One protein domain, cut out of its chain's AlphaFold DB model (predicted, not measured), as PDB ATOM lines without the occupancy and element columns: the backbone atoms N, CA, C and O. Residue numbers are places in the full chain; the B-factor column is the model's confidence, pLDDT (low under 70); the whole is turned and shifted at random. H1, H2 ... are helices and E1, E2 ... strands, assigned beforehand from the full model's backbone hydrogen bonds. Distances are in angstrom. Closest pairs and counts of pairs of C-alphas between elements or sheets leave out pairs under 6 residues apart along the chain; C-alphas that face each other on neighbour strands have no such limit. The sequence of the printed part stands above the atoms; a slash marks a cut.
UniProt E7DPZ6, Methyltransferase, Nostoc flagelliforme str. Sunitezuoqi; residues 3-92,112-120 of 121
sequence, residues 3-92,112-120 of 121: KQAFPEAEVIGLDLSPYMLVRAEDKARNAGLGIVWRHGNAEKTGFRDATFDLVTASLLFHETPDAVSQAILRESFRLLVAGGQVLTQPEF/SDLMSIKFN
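What this domain is: This is residues 3 to 92 and 112 to 120 of the 121 residues of the protein "Methyltransferase" of Nostoc flagelliforme str. Sunitezuoqi (UniProt E7DPZ6). A twisted sheet of five strands is sandwiched between two helices: H2 covers E3 and E4 on one face, H1 covers E1 and E2 on the other, making three layers. The last strand, E5, fills the middle of the sheet. The printed part has 99 residues, with named elements in the order E1 H1 E2 E3 H2 E4 E5; the sheet, E2 E1 E5 E3 E4, is mixed, as is the class, helices and strands. The whole is compact, radius of gyration of the C-alphas 13.0 A, spans 36 by 29 by 28 A.

How they stand to each other: Inner strand E5, residues 114 to 119, is antiparallel to E1, residues 10 to 15, with N 117 and O 12 within hydrogen-bond range at 2.8 A. E5 is also antiparallel to E3, residues 52 to 58, with N 56 and O 116 at 2.8 A. Edge strand E2, residues 36 to 39, is parallel to E1, with N 38 and O 13 at 2.8 A. Edge strand E4, residues 80 to 88, is parallel to E3, with N 87 and O 55 at 2.9 A, and bends by 119 degrees at residue 83. H1, residues 18 to 30, runs along the strands at a height over the sheet of 9.0 A; its closest C-alphas to E2 are those of Pro 18 and His 39, 6.2 A. H2, residues 66 to 79, runs along them at 10.7 A; its closest C-alphas to E3 are those of Leu 79 and Phe 52, 5.9 A. E1, H1, E2 and E3, H2, E4 are strand-helix-strand units, parallel neighbour strands joined through a helix, with right-handed crossovers. In H1 and H2 every O i to N i+4 pair is within hydrogen-bond range.

Where its parts are: E1 begins at C-alpha 10 (-86.207, 107.045, -104.982) and is 16.8 A long. H1 spans 18.6 A, E3 16.9 A, H2 19.9 A and E4 14.2 A. E5, 16.2 A, ends at C-alpha 119 (-82.176, 104.010, -104.502).

The domain as a whole: The C-alphas farthest apart, of Gly 32 and Ala 67, are 37.1 A apart. Residues 93 to 111 are not printed; C-alphas 92 and 112 are 15.6 A apart. The link E2 to E3 is long. pLDDT is under 70 at residues 63, 89 to 92 and 112 to 120.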
ATOM      1  N   LYS A   3     -82.066 114.221-105.040       85.12
ATOM      2  CA  LYS A   3     -83.216 114.047-105.942       85.12
ATOM      3  C   LYS A   3     -83.166 114.935-107.195       85.12
ATOM      4  O   LYS A   3     -83.689 114.549-108.225       85.12
ATOM      5  N   GLN A   4     -82.516 116.101-107.140       83.81
ATOM      6  CA  GLN A   4     -82.326 116.951-108.328       83.81
ATOM      7  C   GLN A   4     -81.242 116.398-109.256       83.81
ATOM      8  O   GLN A   4     -81.380 116.479-110.469       83.81
ATOM      9  N   ALA A   5     -80.163 115.851-108.688       85.56
ATOM     10  CA  ALA A   5     -79.079 115.247-109.461       85.56
ATOM     11  C   ALA A   5     -79.484 113.890-110.060       85.56
ATOM     12  O   ALA A   5     -78.974 113.501-111.105       85.56
ATOM     13  N   PHE A   6     -80.412 113.188-109.406       86.81
ATOM     14  CA  PHE A   6     -80.954 111.906-109.845       86.81
ATOM     15  C   PHE A   6     -82.491 111.932-109.790       86.81
ATOM     16  O   PHE A   6     -83.072 111.417-108.832       86.81
ATOM     17  N   PRO A   7     -83.162 112.535-110.789       87.00
ATOM     18  CA  PRO A   7     -84.620 112.681-110.798       87.00
ATOM     19  C   PRO A   7     -85.377 111.355-110.703       87.00
ATOM     20  O   PRO A   7     -86.386 111.280-110.005       87.00
ATOM     21  N   GLU A   8     -84.841 110.293-111.304       88.12
ATOM     22  CA  GLU A   8     -85.449 108.955-111.305       88.12
ATOM     23  C   GLU A   8     -85.208 108.168-110.007       88.12
ATOM     24  O   GLU A   8     -85.867 107.165-109.752       88.12
ATOM     25  N   ALA A   9     -84.287 108.621-109.154       87.31
ATOM     26  CA  ALA A   9     -83.952 107.907-107.930       87.31
ATOM     27  C   ALA A   9     -85.052 108.049-106.874       87.31
ATOM     28  O   ALA A   9     -85.536 109.154-106.608       87.31
ATOM     29  N   GLU A  10     -85.403 106.959-106.200       90.88
ATOM     30  CA  GLU A  10     -86.207 107.045-104.982       90.88
ATOM     31  C   GLU A  10     -85.306 107.541-103.846       90.88
ATOM     32  O   GLU A  10     -84.213 107.020-103.620       90.88
ATOM     33  N   VAL A  11     -85.735 108.602-103.162       91.62
ATOM     34  CA  VAL A  11     -84.979 109.205-102.062       91.62
ATOM     35  C   VAL A  11     -85.835 109.154-100.810       91.62
ATOM     36  O   VAL A  11     -86.967 109.644-100.812       91.62
ATOM     37  N   ILE A  12     -85.269 108.583 -99.748       93.69
ATOM     38  CA  ILE A  12     -85.870 108.539 -98.420       93.69
ATOM     39  C   ILE A  12     -85.015 109.369 -97.464       93.69
ATOM     40  O   ILE A  12     -83.822 109.112 -97.312       93.69
ATOM     41  N   GLY A  13     -85.617 110.359 -96.811       92.88
ATOM     42  CA  GLY A  13     -85.008 111.081 -95.697       92.88
ATOM     43  C   GLY A  13     -85.431 110.474 -94.362       92.88
ATOM     44  O   GLY A  13     -86.623 110.258 -94.141       92.88
ATOM     45  N   LEU A  14     -84.466 110.212 -93.483       93.50
ATOM     46  CA  LEU A  14     -84.683 109.713 -92.129       93.50
ATOM     47  C   LEU A  14     -84.050 110.657 -91.105       93.50
ATOM     48  O   LEU A  14     -82.896 111.057 -91.250       93.50
ATOM     49  N   ASP A  15     -84.824 110.999 -90.079       90.31
ATOM     50  CA  ASP A  15     -84.416 111.899 -89.000       90.31
ATOM     51  C   ASP A  15     -85.115 111.478 -87.695       90.31
ATOM     52  O   ASP A  15     -86.244 110.966 -87.720       90.31
ATOM     53  N   LEU A  16     -84.449 111.691 -86.558       90.38
ATOM     54  CA  LEU A  16     -85.000 111.447 -85.221       90.38
ATOM     55  C   LEU A  16     -85.927 112.591 -84.773       90.38
ATOM     56  O   LEU A  16     -86.769 112.405 -83.893       90.38
ATOM     57  N   SER A  17     -85.801 113.771 -85.379       89.00
ATOM     58  CA  SER A  17     -86.593 114.958 -85.092       89.00
ATOM     59  C   SER A  17     -87.795 115.069 -86.040       89.00
ATOM     60  O   SER A  17     -87.636 115.384 -87.223       89.00
ATOM     61  N   PRO A  18     -89.036 114.909 -85.541       90.75
ATOM     62  CA  PRO A  18     -90.224 115.101 -86.370       90.75
ATOM     63  C   PRO A  18     -90.342 116.548 -86.871       90.75
ATOM     64  O   PRO A  18     -90.837 116.788 -87.970       90.75
ATOM     65  N   TYR A  19     -89.831 117.519 -86.107       91.31
ATOM     66  CA  TYR A  19     -89.780 118.918 -86.528       91.31
ATOM     67  C   TYR A  19     -88.899 119.105 -87.771       91.31
ATOM     68  O   TYR A  19     -89.292 119.803 -88.708       91.31
ATOM     69  N   MET A  20     -87.730 118.456 -87.812       88.19
ATOM     70  CA  MET A  20     -86.826 118.571 -88.957       88.19
ATOM     71  C   MET A  20     -87.395 117.917 -90.209       88.19
ATOM     72  O   MET A  20     -87.255 118.489 -91.291       88.19
ATOM     73  N   LEU A  21     -88.133 116.813 -90.069       91.25
ATOM     74  CA  LEU A  21     -88.852 116.204 -91.189       91.25
ATOM     75  C   LEU A  21     -89.874 117.162 -91.803       91.25
ATOM     76  O   LEU A  21     -89.877 117.333 -93.018       91.25
ATOM     77  N   VAL A  22     -90.668 117.863 -90.986       93.62
ATOM     78  CA  VAL A  22     -91.632 118.863 -91.485       93.62
ATOM     79  C   VAL A  22     -90.921 119.985 -92.247       93.62
ATOM     80  O   VAL A  22     -91.365 120.411 -93.315       93.62
ATOM     81  N   ARG A  23     -89.784 120.469 -91.730       93.00
ATOM     82  CA  ARG A  23     -88.982 121.507 -92.402       93.00
ATOM     83  C   ARG A  23     -88.372 121.004 -93.708       93.00
ATOM     84  O   ARG A  23     -88.288 121.766 -94.671       93.00
ATOM     85  N   ALA A  24     -87.913 119.758 -93.743       89.62
ATOM     86  CA  ALA A  24     -87.326 119.150 -94.928       89.62
ATOM     87  C   ALA A  24     -88.386 118.885 -96.010       89.62
ATOM     88  O   ALA A  24     -88.143 119.166 -97.185       89.62
ATOM     89  N   GLU A  25     -89.580 118.452 -95.607       93.25
ATOM     90  CA  GLU A  25     -90.731 118.267 -96.486       93.25
ATOM     91  C   GLU A  25     -91.190 119.584 -97.117       93.25
ATOM     92  O   GLU A  25     -91.361 119.647 -98.333       93.25
ATOM     93  N   ASP A  26     -91.309 120.662 -96.335       94.00
ATOM     94  CA  ASP A  26     -91.645 121.988 -96.868       94.00
ATOM     95  C   ASP A  26     -90.618 122.457 -97.914       94.00
ATOM     96  O   ASP A  26     -90.988 122.887 -99.009       94.00
ATOM     97  N   LYS A  27     -89.316 122.286 -97.637       90.94
ATOM     98  CA  LYS A  27     -88.242 122.594 -98.598       90.94
ATOM     99  C   LYS A  27     -88.356 121.761 -99.879       90.94
ATOM    100  O   LYS A  27     -88.209 122.310-100.970       90.94
ATOM    101  N   ALA A  28     -88.608 120.456 -99.763       91.19
ATOM    102  CA  ALA A  28     -88.740 119.567-100.915       91.19
ATOM    103  C   ALA A  28     -89.970 119.908-101.763       91.19
ATOM    104  O   ALA A  28     -89.856 119.992-102.986       91.19
ATOM    105  N   ARG A  29     -91.109 120.201-101.124       93.38
ATOM    106  CA  ARG A  29     -92.338 120.641-101.794       93.38
ATOM    107  C   ARG A  29     -92.126 121.942-102.561       93.38
ATOM    108  O   ARG A  29     -92.479 122.012-103.734       93.38
ATOM    109  N   ASN A  30     -91.499 122.940-101.938       93.69
ATOM    110  CA  ASN A  30     -91.207 124.225-102.585       93.69
ATOM    111  C   ASN A  30     -90.234 124.079-103.770       93.69
ATOM    112  O   ASN A  30     -90.263 124.887-104.693       93.69
ATOM    113  N   ALA A  31     -89.399 123.037-103.767       89.94
ATOM    114  CA  ALA A  31     -88.503 122.693-104.867       89.94
ATOM    115  C   ALA A  31     -89.121 121.733-105.908       89.94
ATOM    116  O   ALA A  31     -88.435 121.364-106.859       89.94
ATOM    117  N   GLY A  32     -90.378 121.303-105.732       92.81
ATOM    118  CA  GLY A  32     -91.047 120.347-106.620       92.81
ATOM    119  C   GLY A  32     -90.447 118.936-106.594       92.81
ATOM    120  O   GLY A  32     -90.485 118.233-107.602       92.81
ATOM    121  N   LEU A  33     -89.848 118.519-105.474       90.75
ATOM    122  CA  LEU A  33     -89.139 117.243-105.348       90.75
ATOM    123  C   LEU A  33     -89.966 116.214-104.572       90.75
ATOM    124  O   LEU A  33     -90.321 116.435-103.417       90.75
ATOM    125  N   GLY A  34     -90.199 115.051-105.183       90.19
ATOM    126  CA  GLY A  34     -90.799 113.897-104.510       90.19
ATOM    127  C   GLY A  34     -89.773 113.151-103.658       90.19
ATOM    128  O   GLY A  34     -88.926 112.441-104.200       90.19
ATOM    129  N   ILE A  35     -89.837 113.320-102.339       91.38
ATOM    130  CA  ILE A  35     -88.980 112.639-101.357       91.38
ATOM    131  C   ILE A  35     -89.880 112.027-100.286       91.38
ATOM    132  O   ILE A  35     -90.822 112.674 -99.831       91.38
ATOM    133  N   VAL A  36     -89.587 110.791 -99.882       92.56
ATOM    134  CA  VAL A  36     -90.294 110.122 -98.784       92.56
ATOM    135  C   VAL A  36     -89.596 110.464 -97.473       92.56
ATOM    136  O   VAL A  36     -88.394 110.260 -97.335       92.56
ATOM    137  N   TRP A  37     -90.340 110.959 -96.491       93.00
ATOM    138  CA  TRP A  37     -89.805 111.320 -95.177       93.00
ATOM    139  C   TRP A  37     -90.235 110.294 -94.133       93.00
ATOM    140  O   TRP A  37     -91.408 109.928 -94.059       93.00
ATOM    141  N   ARG A  38     -89.289 109.807 -93.326       93.56
ATOM    142  CA  ARG A  38     -89.542 108.825 -92.269       93.56
ATOM    143  C   ARG A  38     -88.937 109.268 -90.946       93.56
ATOM    144  O   ARG A  38     -87.747 109.535 -90.850       93.56
ATOM    145  N   HIS A  39     -89.761 109.261 -89.906       93.88
ATOM    146  CA  HIS A  39     -89.292 109.403 -88.533       93.88
ATOM    147  C   HIS A  39     -88.689 108.088 -88.047       93.88
ATOM    148  O   HIS A  39     -89.307 107.031 -88.195       93.88
ATOM    149  N   GLY A  40     -87.472 108.138 -87.508       91.62
ATOM    150  CA  GLY A  40     -86.790 106.945 -87.023       91.62
ATOM    151  C   GLY A  40     -85.384 107.210 -86.496       91.62
ATOM    152  O   GLY A  40     -84.809 108.268 -86.722       91.62
ATOM    153  N   ASN A  41     -84.829 106.222 -85.793       90.94
ATOM    154  CA  ASN A  41     -83.455 106.266 -85.297       90.94
ATOM    155  C   ASN A  41     -82.492 105.694 -86.355       90.94
ATOM    156  O   ASN A  41     -82.677 104.571 -86.828       90.94
ATOM    157  N   ALA A  42     -81.449 106.452 -86.696       90.19
ATOM    158  CA  ALA A  42     -80.409 106.049 -87.636       90.19
ATOM    159  C   ALA A  42     -79.529 104.884 -87.131       90.19
ATOM    160  O   ALA A  42     -78.902 104.211 -87.940       90.19
ATOM    161  N   GLU A  43     -79.500 104.598 -85.824       90.56
ATOM    162  CA  GLU A  43     -78.828 103.414 -85.262       90.56
ATOM    163  C   GLU A  43     -79.563 102.107 -85.592       90.56
ATOM    164  O   GLU A  43     -78.964 101.032 -85.598       90.56
ATOM    165  N   LYS A  44     -80.882 102.185 -85.816       93.19
ATOM    166  CA  LYS A  44     -81.746 101.035 -86.093       93.19
ATOM    167  C   LYS A  44     -82.960 101.479 -86.903       93.19
ATOM    168  O   LYS A  44     -84.037 101.743 -86.372       93.19
ATOM    169  N   THR A  45     -82.782 101.513 -88.215       91.19
ATOM    170  CA  THR A  45     -83.752 102.085 -89.156       91.19
ATOM    171  C   THR A  45     -84.958 101.182 -89.427       91.19
ATOM    172  O   THR A  45     -86.011 101.641 -89.874       91.19
ATOM    173  N   GLY A  46     -84.803  99.873 -89.193       92.62
ATOM    174  CA  GLY A  46     -85.814  98.861 -89.511       92.62
ATOM    175  C   GLY A  46     -85.978  98.585 -91.010       92.62
ATOM    176  O   GLY A  46     -86.890  97.853 -91.392       92.62
ATOM    177  N   PHE A  47     -85.124  99.148 -91.871       93.69
ATOM    178  CA  PHE A  47     -85.069  98.740 -93.273       93.69
ATOM    179  C   PHE A  47     -84.408  97.369 -93.421       93.69
ATOM    180  O   PHE A  47     -83.624  96.932 -92.574       93.69
ATOM    181  N   ARG A  48     -84.718  96.705 -94.533       94.06
ATOM    182  CA  ARG A  48     -84.098  95.439 -94.920       94.06
ATOM    183  C   ARG A  48     -82.612  95.626 -95.243       94.06
ATOM    184  O   ARG A  48     -82.192  96.699 -95.669       94.06
ATOM    185  N   ASP A  49     -81.843  94.564 -95.040       94.44
ATOM    186  CA  ASP A  49     -80.435  94.474 -95.431       94.44
ATOM    187  C   ASP A  49     -80.287  94.656 -96.949       94.44
ATOM    188  O   ASP A  49     -81.213  94.331 -97.700       94.44
ATOM    189  N   ALA A  50     -79.125  95.149 -97.392       94.44
ATOM    190  CA  ALA A  50     -78.730  95.212 -98.802       94.44
ATOM    191  C   ALA A  50     -79.835  95.735 -99.736       94.44
ATOM    192  O   ALA A  50     -80.240  95.081-100.696       94.44
ATOM    193  N   THR A  51     -80.373  96.901 -99.397       91.88
ATOM    194  CA  THR A  51     -81.558  97.482-100.037       91.88
ATOM    195  C   THR A  51     -81.240  98.784-100.774       91.88
ATOM    196  O   THR A  51     -81.986  99.161-101.670       91.88
ATOM    197  N   PHE A  52     -80.134  99.454-100.444       91.25
ATOM    198  CA  PHE A  52     -79.818 100.782-100.962       91.25
ATOM    199  C   PHE A  52     -78.460 100.822-101.664       91.25
ATOM    200  O   PHE A  52     -77.516 100.154-101.249       91.25
ATOM    201  N   ASP A  53     -78.338 101.660-102.690       91.25
ATOM    202  CA  ASP A  53     -77.073 101.872-103.408       91.25
ATOM    203  C   ASP A  53     -76.220 102.963-102.763       91.25
ATOM    204  O   ASP A  53     -74.993 102.968-102.878       91.25
ATOM    205  N   LEU A  54     -76.870 103.923-102.100       91.00
ATOM    206  CA  LEU A  54     -76.208 105.068-101.497       91.00
ATOM    207  C   LEU A  54     -76.891 105.472-100.191       91.00
ATOM    208  O   LEU A  54     -78.074 105.816-100.160       91.00
ATOM    209  N   VAL A  55     -76.096 105.523 -99.131       91.88
ATOM    210  CA  VAL A  55     -76.473 106.081 -97.834       91.88
ATOM    211  C   VAL A  55     -75.666 107.351 -97.613       91.88
ATOM    212  O   VAL A  55     -74.447 107.354 -97.769       91.88
ATOM    213  N   THR A  56     -76.326 108.445 -97.244       90.25
ATOM    214  CA  THR A  56     -75.645 109.697 -96.913       90.25
ATOM    215  C   THR A  56     -76.018 110.175 -95.523       90.25
ATOM    216  O   THR A  56     -77.180 110.097 -95.129       90.25
ATOM    217  N   ALA A  57     -75.034 110.691 -94.796       87.38
ATOM    218  CA  ALA A  57     -75.220 111.316 -93.495       87.38
ATOM    219  C   ALA A  57     -74.648 112.735 -93.558       87.38
ATOM    220  O   ALA A  57     -73.454 112.925 -93.803       87.38
ATOM    221  N   SER A  58     -75.517 113.731 -93.386       81.88
ATOM    222  CA  SER A  58     -75.143 115.146 -93.406       81.88
ATOM    223  C   SER A  58     -75.393 115.740 -92.035       81.88
ATOM    224  O   SER A  58     -76.498 115.604 -91.521       81.88
ATOM    225  N   LEU A  59     -74.364 116.364 -91.453       75.00
ATOM    226  CA  LEU A  59     -74.436 116.981 -90.125       75.00
ATOM    227  C   LEU A  59     -74.860 115.997 -89.013       75.00
ATOM    228  O   LEU A  59     -75.207 116.389 -87.924       75.00
ATOM    229  N   LEU A  60     -74.775 114.685 -89.215       75.81
ATOM    230  CA  LEU A  60     -75.230 113.741 -88.189       75.81
ATOM    231  C   LEU A  60     -74.173 113.510 -87.096       75.81
ATOM    232  O   LEU A  60     -74.483 113.459 -85.911       75.81
ATOM    233  N   PHE A  61     -72.903 113.380 -87.480       77.56
ATOM    234  CA  PHE A  61     -71.865 112.885 -86.568       77.56
ATOM    235  C   PHE A  61     -71.306 113.936 -85.603       77.56
ATOM    236  O   PHE A  61     -70.876 113.571 -84.515       77.56
ATOM    237  N   HIS A  62     -71.398 115.225 -85.936       73.31
ATOM    238  CA  HIS A  62     -70.872 116.302 -85.091       73.31
ATOM    239  C   HIS A  62     -71.645 116.521 -83.776       73.31
ATOM    240  O   HIS A  62     -71.099 117.085 -82.829       73.31
ATOM    241  N   GLU A  63     -72.894 116.054 -83.705       66.88
ATOM    242  CA  GLU A  63     -73.757 116.139 -82.517       66.88
ATOM    243  C   GLU A  63     -73.958 114.771 -81.841       66.88
ATOM    244  O   GLU A  63     -74.714 114.642 -80.877       66.88
ATOM    245  N   THR A  64     -73.257 113.737 -82.319       75.38
ATOM    246  CA  THR A  64     -73.510 112.345 -81.944       75.38
ATOM    247  C   THR A  64     -72.302 111.724 -81.226       75.38
ATOM    248  O   THR A  64     -71.191 111.771 -81.753       75.38
ATOM    249  N   PRO A  65     -72.479 111.088 -80.048       86.00
ATOM    250  CA  PRO A  65     -71.391 110.389 -79.362       86.00
ATOM    251  C   PRO A  65     -70.761 109.290 -80.226       86.00
ATOM    252  O   PRO A  65     -71.472 108.585 -80.940       86.00
ATOM    253  N   ASP A  66     -69.456 109.050 -80.080       86.50
ATOM    254  CA  ASP A  66     -68.703 108.069 -80.882       86.50
ATOM    255  C   ASP A  66     -69.370 106.687 -80.963       86.50
ATOM    256  O   ASP A  66     -69.422 106.077 -82.031       86.50
ATOM    257  N   ALA A  67     -69.917 106.193 -79.850       88.12
ATOM    258  CA  ALA A  67     -70.595 104.898 -79.806       88.12
ATOM    259  C   ALA A  67     -71.850 104.857 -80.701       88.12
ATOM    260  O   ALA A  67     -72.078 103.870 -81.407       88.12
ATOM    261  N   VAL A  68     -72.624 105.943 -80.703       87.06
ATOM    262  CA  VAL A  68     -73.831 106.106 -81.524       87.06
ATOM    263  C   VAL A  68     -73.429 106.290 -82.992       87.06
ATOM    264  O   VAL A  68     -73.969 105.624 -83.872       87.06
ATOM    265  N   SER A  69     -72.389 107.080 -83.262       88.25
ATOM    266  CA  SER A  69     -71.815 107.262 -84.600       88.25
ATOM    267  C   SER A  69     -71.369 105.931 -85.220       88.25
ATOM    268  O   SER A  69     -71.684 105.631 -86.372       88.25
ATOM    269  N   GLN A  70     -70.711 105.068 -84.441       90.69
ATOM    270  CA  GLN A  70     -70.338 103.718 -84.877       90.69
ATOM    271  C   GLN A  70     -71.550 102.808 -85.114       90.69
ATOM    272  O   GLN A  70     -71.518 101.960 -86.008       90.69
ATOM    273  N   ALA A  71     -72.615 102.931 -84.316       92.44
ATOM    274  CA  ALA A  71     -73.855 102.192 -84.545       92.44
ATOM    275  C   ALA A  71     -74.529 102.626 -85.857       92.44
ATOM    276  O   ALA A  71     -74.846 101.772 -86.681       92.44
ATOM    277  N   ILE A  72     -74.630 103.933 -86.102       91.00
ATOM    278  CA  ILE A  72     -75.173 104.502 -87.341       91.00
ATOM    279  C   ILE A  72     -74.352 104.075 -88.561       91.00
ATOM    280  O   ILE A  72     -74.923 103.716 -89.589       91.00
ATOM    281  N   LEU A  73     -73.018 104.081 -88.478       92.12
ATOM    282  CA  LEU A  73     -72.173 103.628 -89.587       92.12
ATOM    283  C   LEU A  73     -72.371 102.136 -89.871       92.12
ATOM    284  O   LEU A  73     -72.528 101.757 -91.028       92.12
ATOM    285  N   ARG A  74     -72.422 101.288 -88.836       94.94
ATOM    286  CA  ARG A  74     -72.711  99.851 -89.002       94.94
ATOM    287  C   ARG A  74     -74.067  99.618 -89.652       94.94
ATOM    288  O   ARG A  74     -74.163  98.817 -90.577       94.94
ATOM    289  N   GLU A  75     -75.084 100.341 -89.200       94.06
ATOM    290  CA  GLU A  75     -76.413 100.297 -89.799       94.06
ATOM    291  C   GLU A  75     -76.363 100.756 -91.262       94.06
ATOM    292  O   GLU A  75     -76.845 100.052 -92.142       94.06
ATOM    293  N   SER A  76     -75.673 101.858 -91.556       92.81
ATOM    294  CA  SER A  76     -75.479 102.363 -92.920       92.81
ATOM    295  C   SER A  76     -74.855 101.312 -93.840       92.81
ATOM    296  O   SER A  76     -75.342 101.115 -94.948       92.81
ATOM    297  N   PHE A  77     -73.825 100.591 -93.386       94.56
ATOM    298  CA  PHE A  77     -73.213  99.512 -94.166       94.56
ATOM    299  C   PHE A  77     -74.133  98.296 -94.334       94.56
ATOM    300  O   PHE A  77     -74.157  97.722 -95.420       94.56
ATOM    301  N   ARG A  78     -74.924  97.920 -93.318       96.25
ATOM    302  CA  ARG A  78     -75.912  96.824 -93.422       96.25
ATOM    303  C   ARG A  78     -76.961  97.104 -94.502       96.25
ATOM    304  O   ARG A  78     -77.415  96.192 -95.194       96.25
ATOM    305  N   LEU A  79     -77.363  98.365 -94.629       94.69
ATOM    306  CA  LEU A  79     -78.366  98.805 -95.592       94.69
ATOM    307  C   LEU A  79     -77.882  98.754 -97.045       94.69
ATOM    308  O   LEU A  79     -78.713  98.674 -97.952       94.69
ATOM    309  N   LEU A  80     -76.571  98.787 -97.284       94.56
ATOM    310  CA  LEU A  80     -76.018  98.870 -98.630       94.56
ATOM    311  C   LEU A  80     -75.979  97.525 -99.351       94.56
ATOM    312  O   LEU A  80     -75.611  96.498 -98.782       94.56
ATOM    313  N   VAL A  81     -76.318  97.545-100.641       94.38
ATOM    314  CA  VAL A  81     -76.012  96.440-101.560       94.38
ATOM    315  C   VAL A  81     -74.497  96.274-101.715       94.38
ATOM    316  O   VAL A  81     -73.717  97.188-101.434       94.38
ATOM    317  N   ALA A  82     -74.059  95.119-102.220       93.00
ATOM    318  CA  ALA A  82     -72.661  94.937-102.602       93.00
ATOM    319  C   ALA A  82     -72.260  95.983-103.662       93.00
ATOM    320  O   ALA A  82     -72.884  96.072-104.716       93.00
ATOM    321  N   GLY A  83     -71.228  96.780-103.370       91.19
ATOM    322  CA  GLY A  83     -70.793  97.898-104.221       91.19
ATOM    323  C   GLY A  83     -71.498  99.235-103.949       91.19
ATOM    324  O   GLY A  83     -71.152 100.236-104.575       91.19
ATOM    325  N   GLY A  84     -72.446  99.275-103.007       91.88
ATOM    326  CA  GLY A  84     -73.053 100.511-102.524       91.88
ATOM    327  C   GLY A  84     -72.067 101.391-101.748       91.88
ATOM    328  O   GLY A  84     -71.004 100.941-101.314       91.88
ATOM    329  N   GLN A  85     -72.410 102.668-101.573       91.56
ATOM    330  CA  GLN A  85     -71.514 103.668-100.985       91.56
ATOM    331  C   GLN A  85     -72.139 104.376 -99.780       91.56
ATOM    332  O   GLN A  85     -73.325 104.703 -99.777       91.56
ATOM    333  N   VAL A  86     -71.316 104.664 -98.767       89.31
ATOM    334  CA  VAL A  86     -71.658 105.603 -97.690       89.31
ATOM    335  C   VAL A  86     -70.942 106.920 -97.965       89.31
ATOM    336  O   VAL A  86     -69.721 106.933 -98.116       89.31
ATOM    337  N   LEU A  87     -71.680 108.029 -98.001       87.31
ATOM    338  CA  LEU A  87     -71.102 109.371 -98.056       87.31
ATOM    339  C   LEU A  87     -71.404 110.125 -96.768       87.31
ATOM    340  O   LEU A  87     -72.552 110.435 -96.453       87.31
ATOM    341  N   THR A  88     -70.354 110.471 -96.044       81.12
ATOM    342  CA  THR A  88     -70.431 111.364 -94.892       81.12
ATOM    343  C   THR A  88     -69.957 112.739 -95.332       81.12
ATOM    344  O   THR A  88     -68.892 112.854 -95.945       81.12
ATOM    345  N   GLN A  89     -70.730 113.789 -95.061       65.94
ATOM    346  CA  GLN A  89     -70.252 115.143 -95.340       65.94
ATOM    347  C   GLN A  89     -68.987 115.415 -94.506       65.94
ATOM    348  O   GLN A  89     -69.003 115.134 -93.307       65.94
ATOM    349  N   PRO A  90     -67.891 115.923 -95.103       50.00
ATOM    350  CA  PRO A  90     -66.703 116.260 -94.338       50.00
ATOM    351  C   PRO A  90     -67.037 117.408 -93.389       50.00
ATOM    352  O   PRO A  90     -67.499 118.470 -93.813       50.00
ATOM    353  N   GLU A  91     -66.796 117.188 -92.102       47.25
ATOM    354  CA  GLU A  91     -66.825 118.249 -91.109       47.25
ATOM    355  C   GLU A  91     -65.778 119.302 -91.480       47.25
ATOM    356  O   GLU A  91     -64.595 119.004 -91.666       47.25
ATOM    357  N   PHE A  92     -66.203 120.559 -91.582       33.41
ATOM    358  CA  PHE A  92     -65.271 121.676 -91.587       33.41
ATOM    359  C   PHE A  92     -64.844 121.914 -90.134       33.41
ATOM    360  O   PHE A  92     -65.383 122.784 -89.453       33.41
ATOM    361  N   SER A 112     -79.870 120.698 -90.324       39.44
ATOM    362  CA  SER A 112     -80.666 119.469 -90.272       39.44
ATOM    363  C   SER A 112     -79.742 118.268 -90.222       39.44
ATOM    364  O   SER A 112     -78.960 118.094 -91.161       39.44
ATOM    365  N   ASP A 113     -79.900 117.433 -89.202       48.09
ATOM    366  CA  ASP A 113     -79.173 116.174 -89.037       48.09
ATOM    367  C   ASP A 113     -79.850 115.089 -89.870       48.09
ATOM    368  O   ASP A 113     -80.526 114.190 -89.375       48.09
ATOM    369  N   LEU A 114     -79.726 115.212 -91.190       52.84
ATOM    370  CA  LEU A 114     -80.476 114.374 -92.107       52.84
ATOM    371  C   LEU A 114     -79.620 113.215 -92.617       52.84
ATOM    372  O   LEU A 114     -78.619 113.408 -93.318       52.84
ATOM    373  N   MET A 115     -80.087 111.996 -92.356       55.84
ATOM    374  CA  MET A 115     -79.672 110.824 -93.113       55.84
ATOM    375  C   MET A 115     -80.542 110.748 -94.368       55.84
ATOM    376  O   MET A 115     -81.759 110.593 -94.295       55.84
ATOM    377  N   SER A 116     -79.936 110.913 -95.541       60.78
ATOM    378  CA  SER A 116     -80.635 110.777 -96.823       60.78
ATOM    379  C   SER A 116     -80.169 109.509 -97.511       60.78
ATOM    380  O   SER A 116     -78.971 109.299 -97.695       60.78
ATOM    381  N   ILE A 117     -81.114 108.673 -97.910       60.47
ATOM    382  CA  ILE A 117     -80.856 107.377 -98.518       60.47
ATOM    383  C   ILE A 117     -81.416 107.385 -99.940       60.47
ATOM    384  O   ILE A 117     -82.525 107.870-100.168       60.47
ATOM    385  N   LYS A 118     -80.633 106.903-100.906       63.88
ATOM    386  CA  LYS A 118     -80.966 106.907-102.334       63.88
ATOM    387  C   LYS A 118     -81.008 105.474-102.873       63.88
ATOM    388  O   LYS A 118     -80.071 104.704-102.662       63.88
ATOM    389  N   PHE A 119     -82.050 105.182-103.642       52.22
ATOM    390  CA  PHE A 119     -82.176 104.010-104.502       52.22
ATOM    391  C   PHE A 119     -81.972 104.395-105.964       52.22
ATOM    392  O   PHE A 119     -82.555 105.373-106.436       52.22
ATOM    393  N   ASN A 120     -81.213 103.598-106.698       46.47
ATOM    394  CA  ASN A 120     -81.292 103.535-108.148       46.47
ATOM    395  C   ASN A 120     -82.001 102.222-108.511       46.47
ATOM    396  O   ASN A 120     -81.577 101.152-108.085       46.47
TER     397      ASN A 120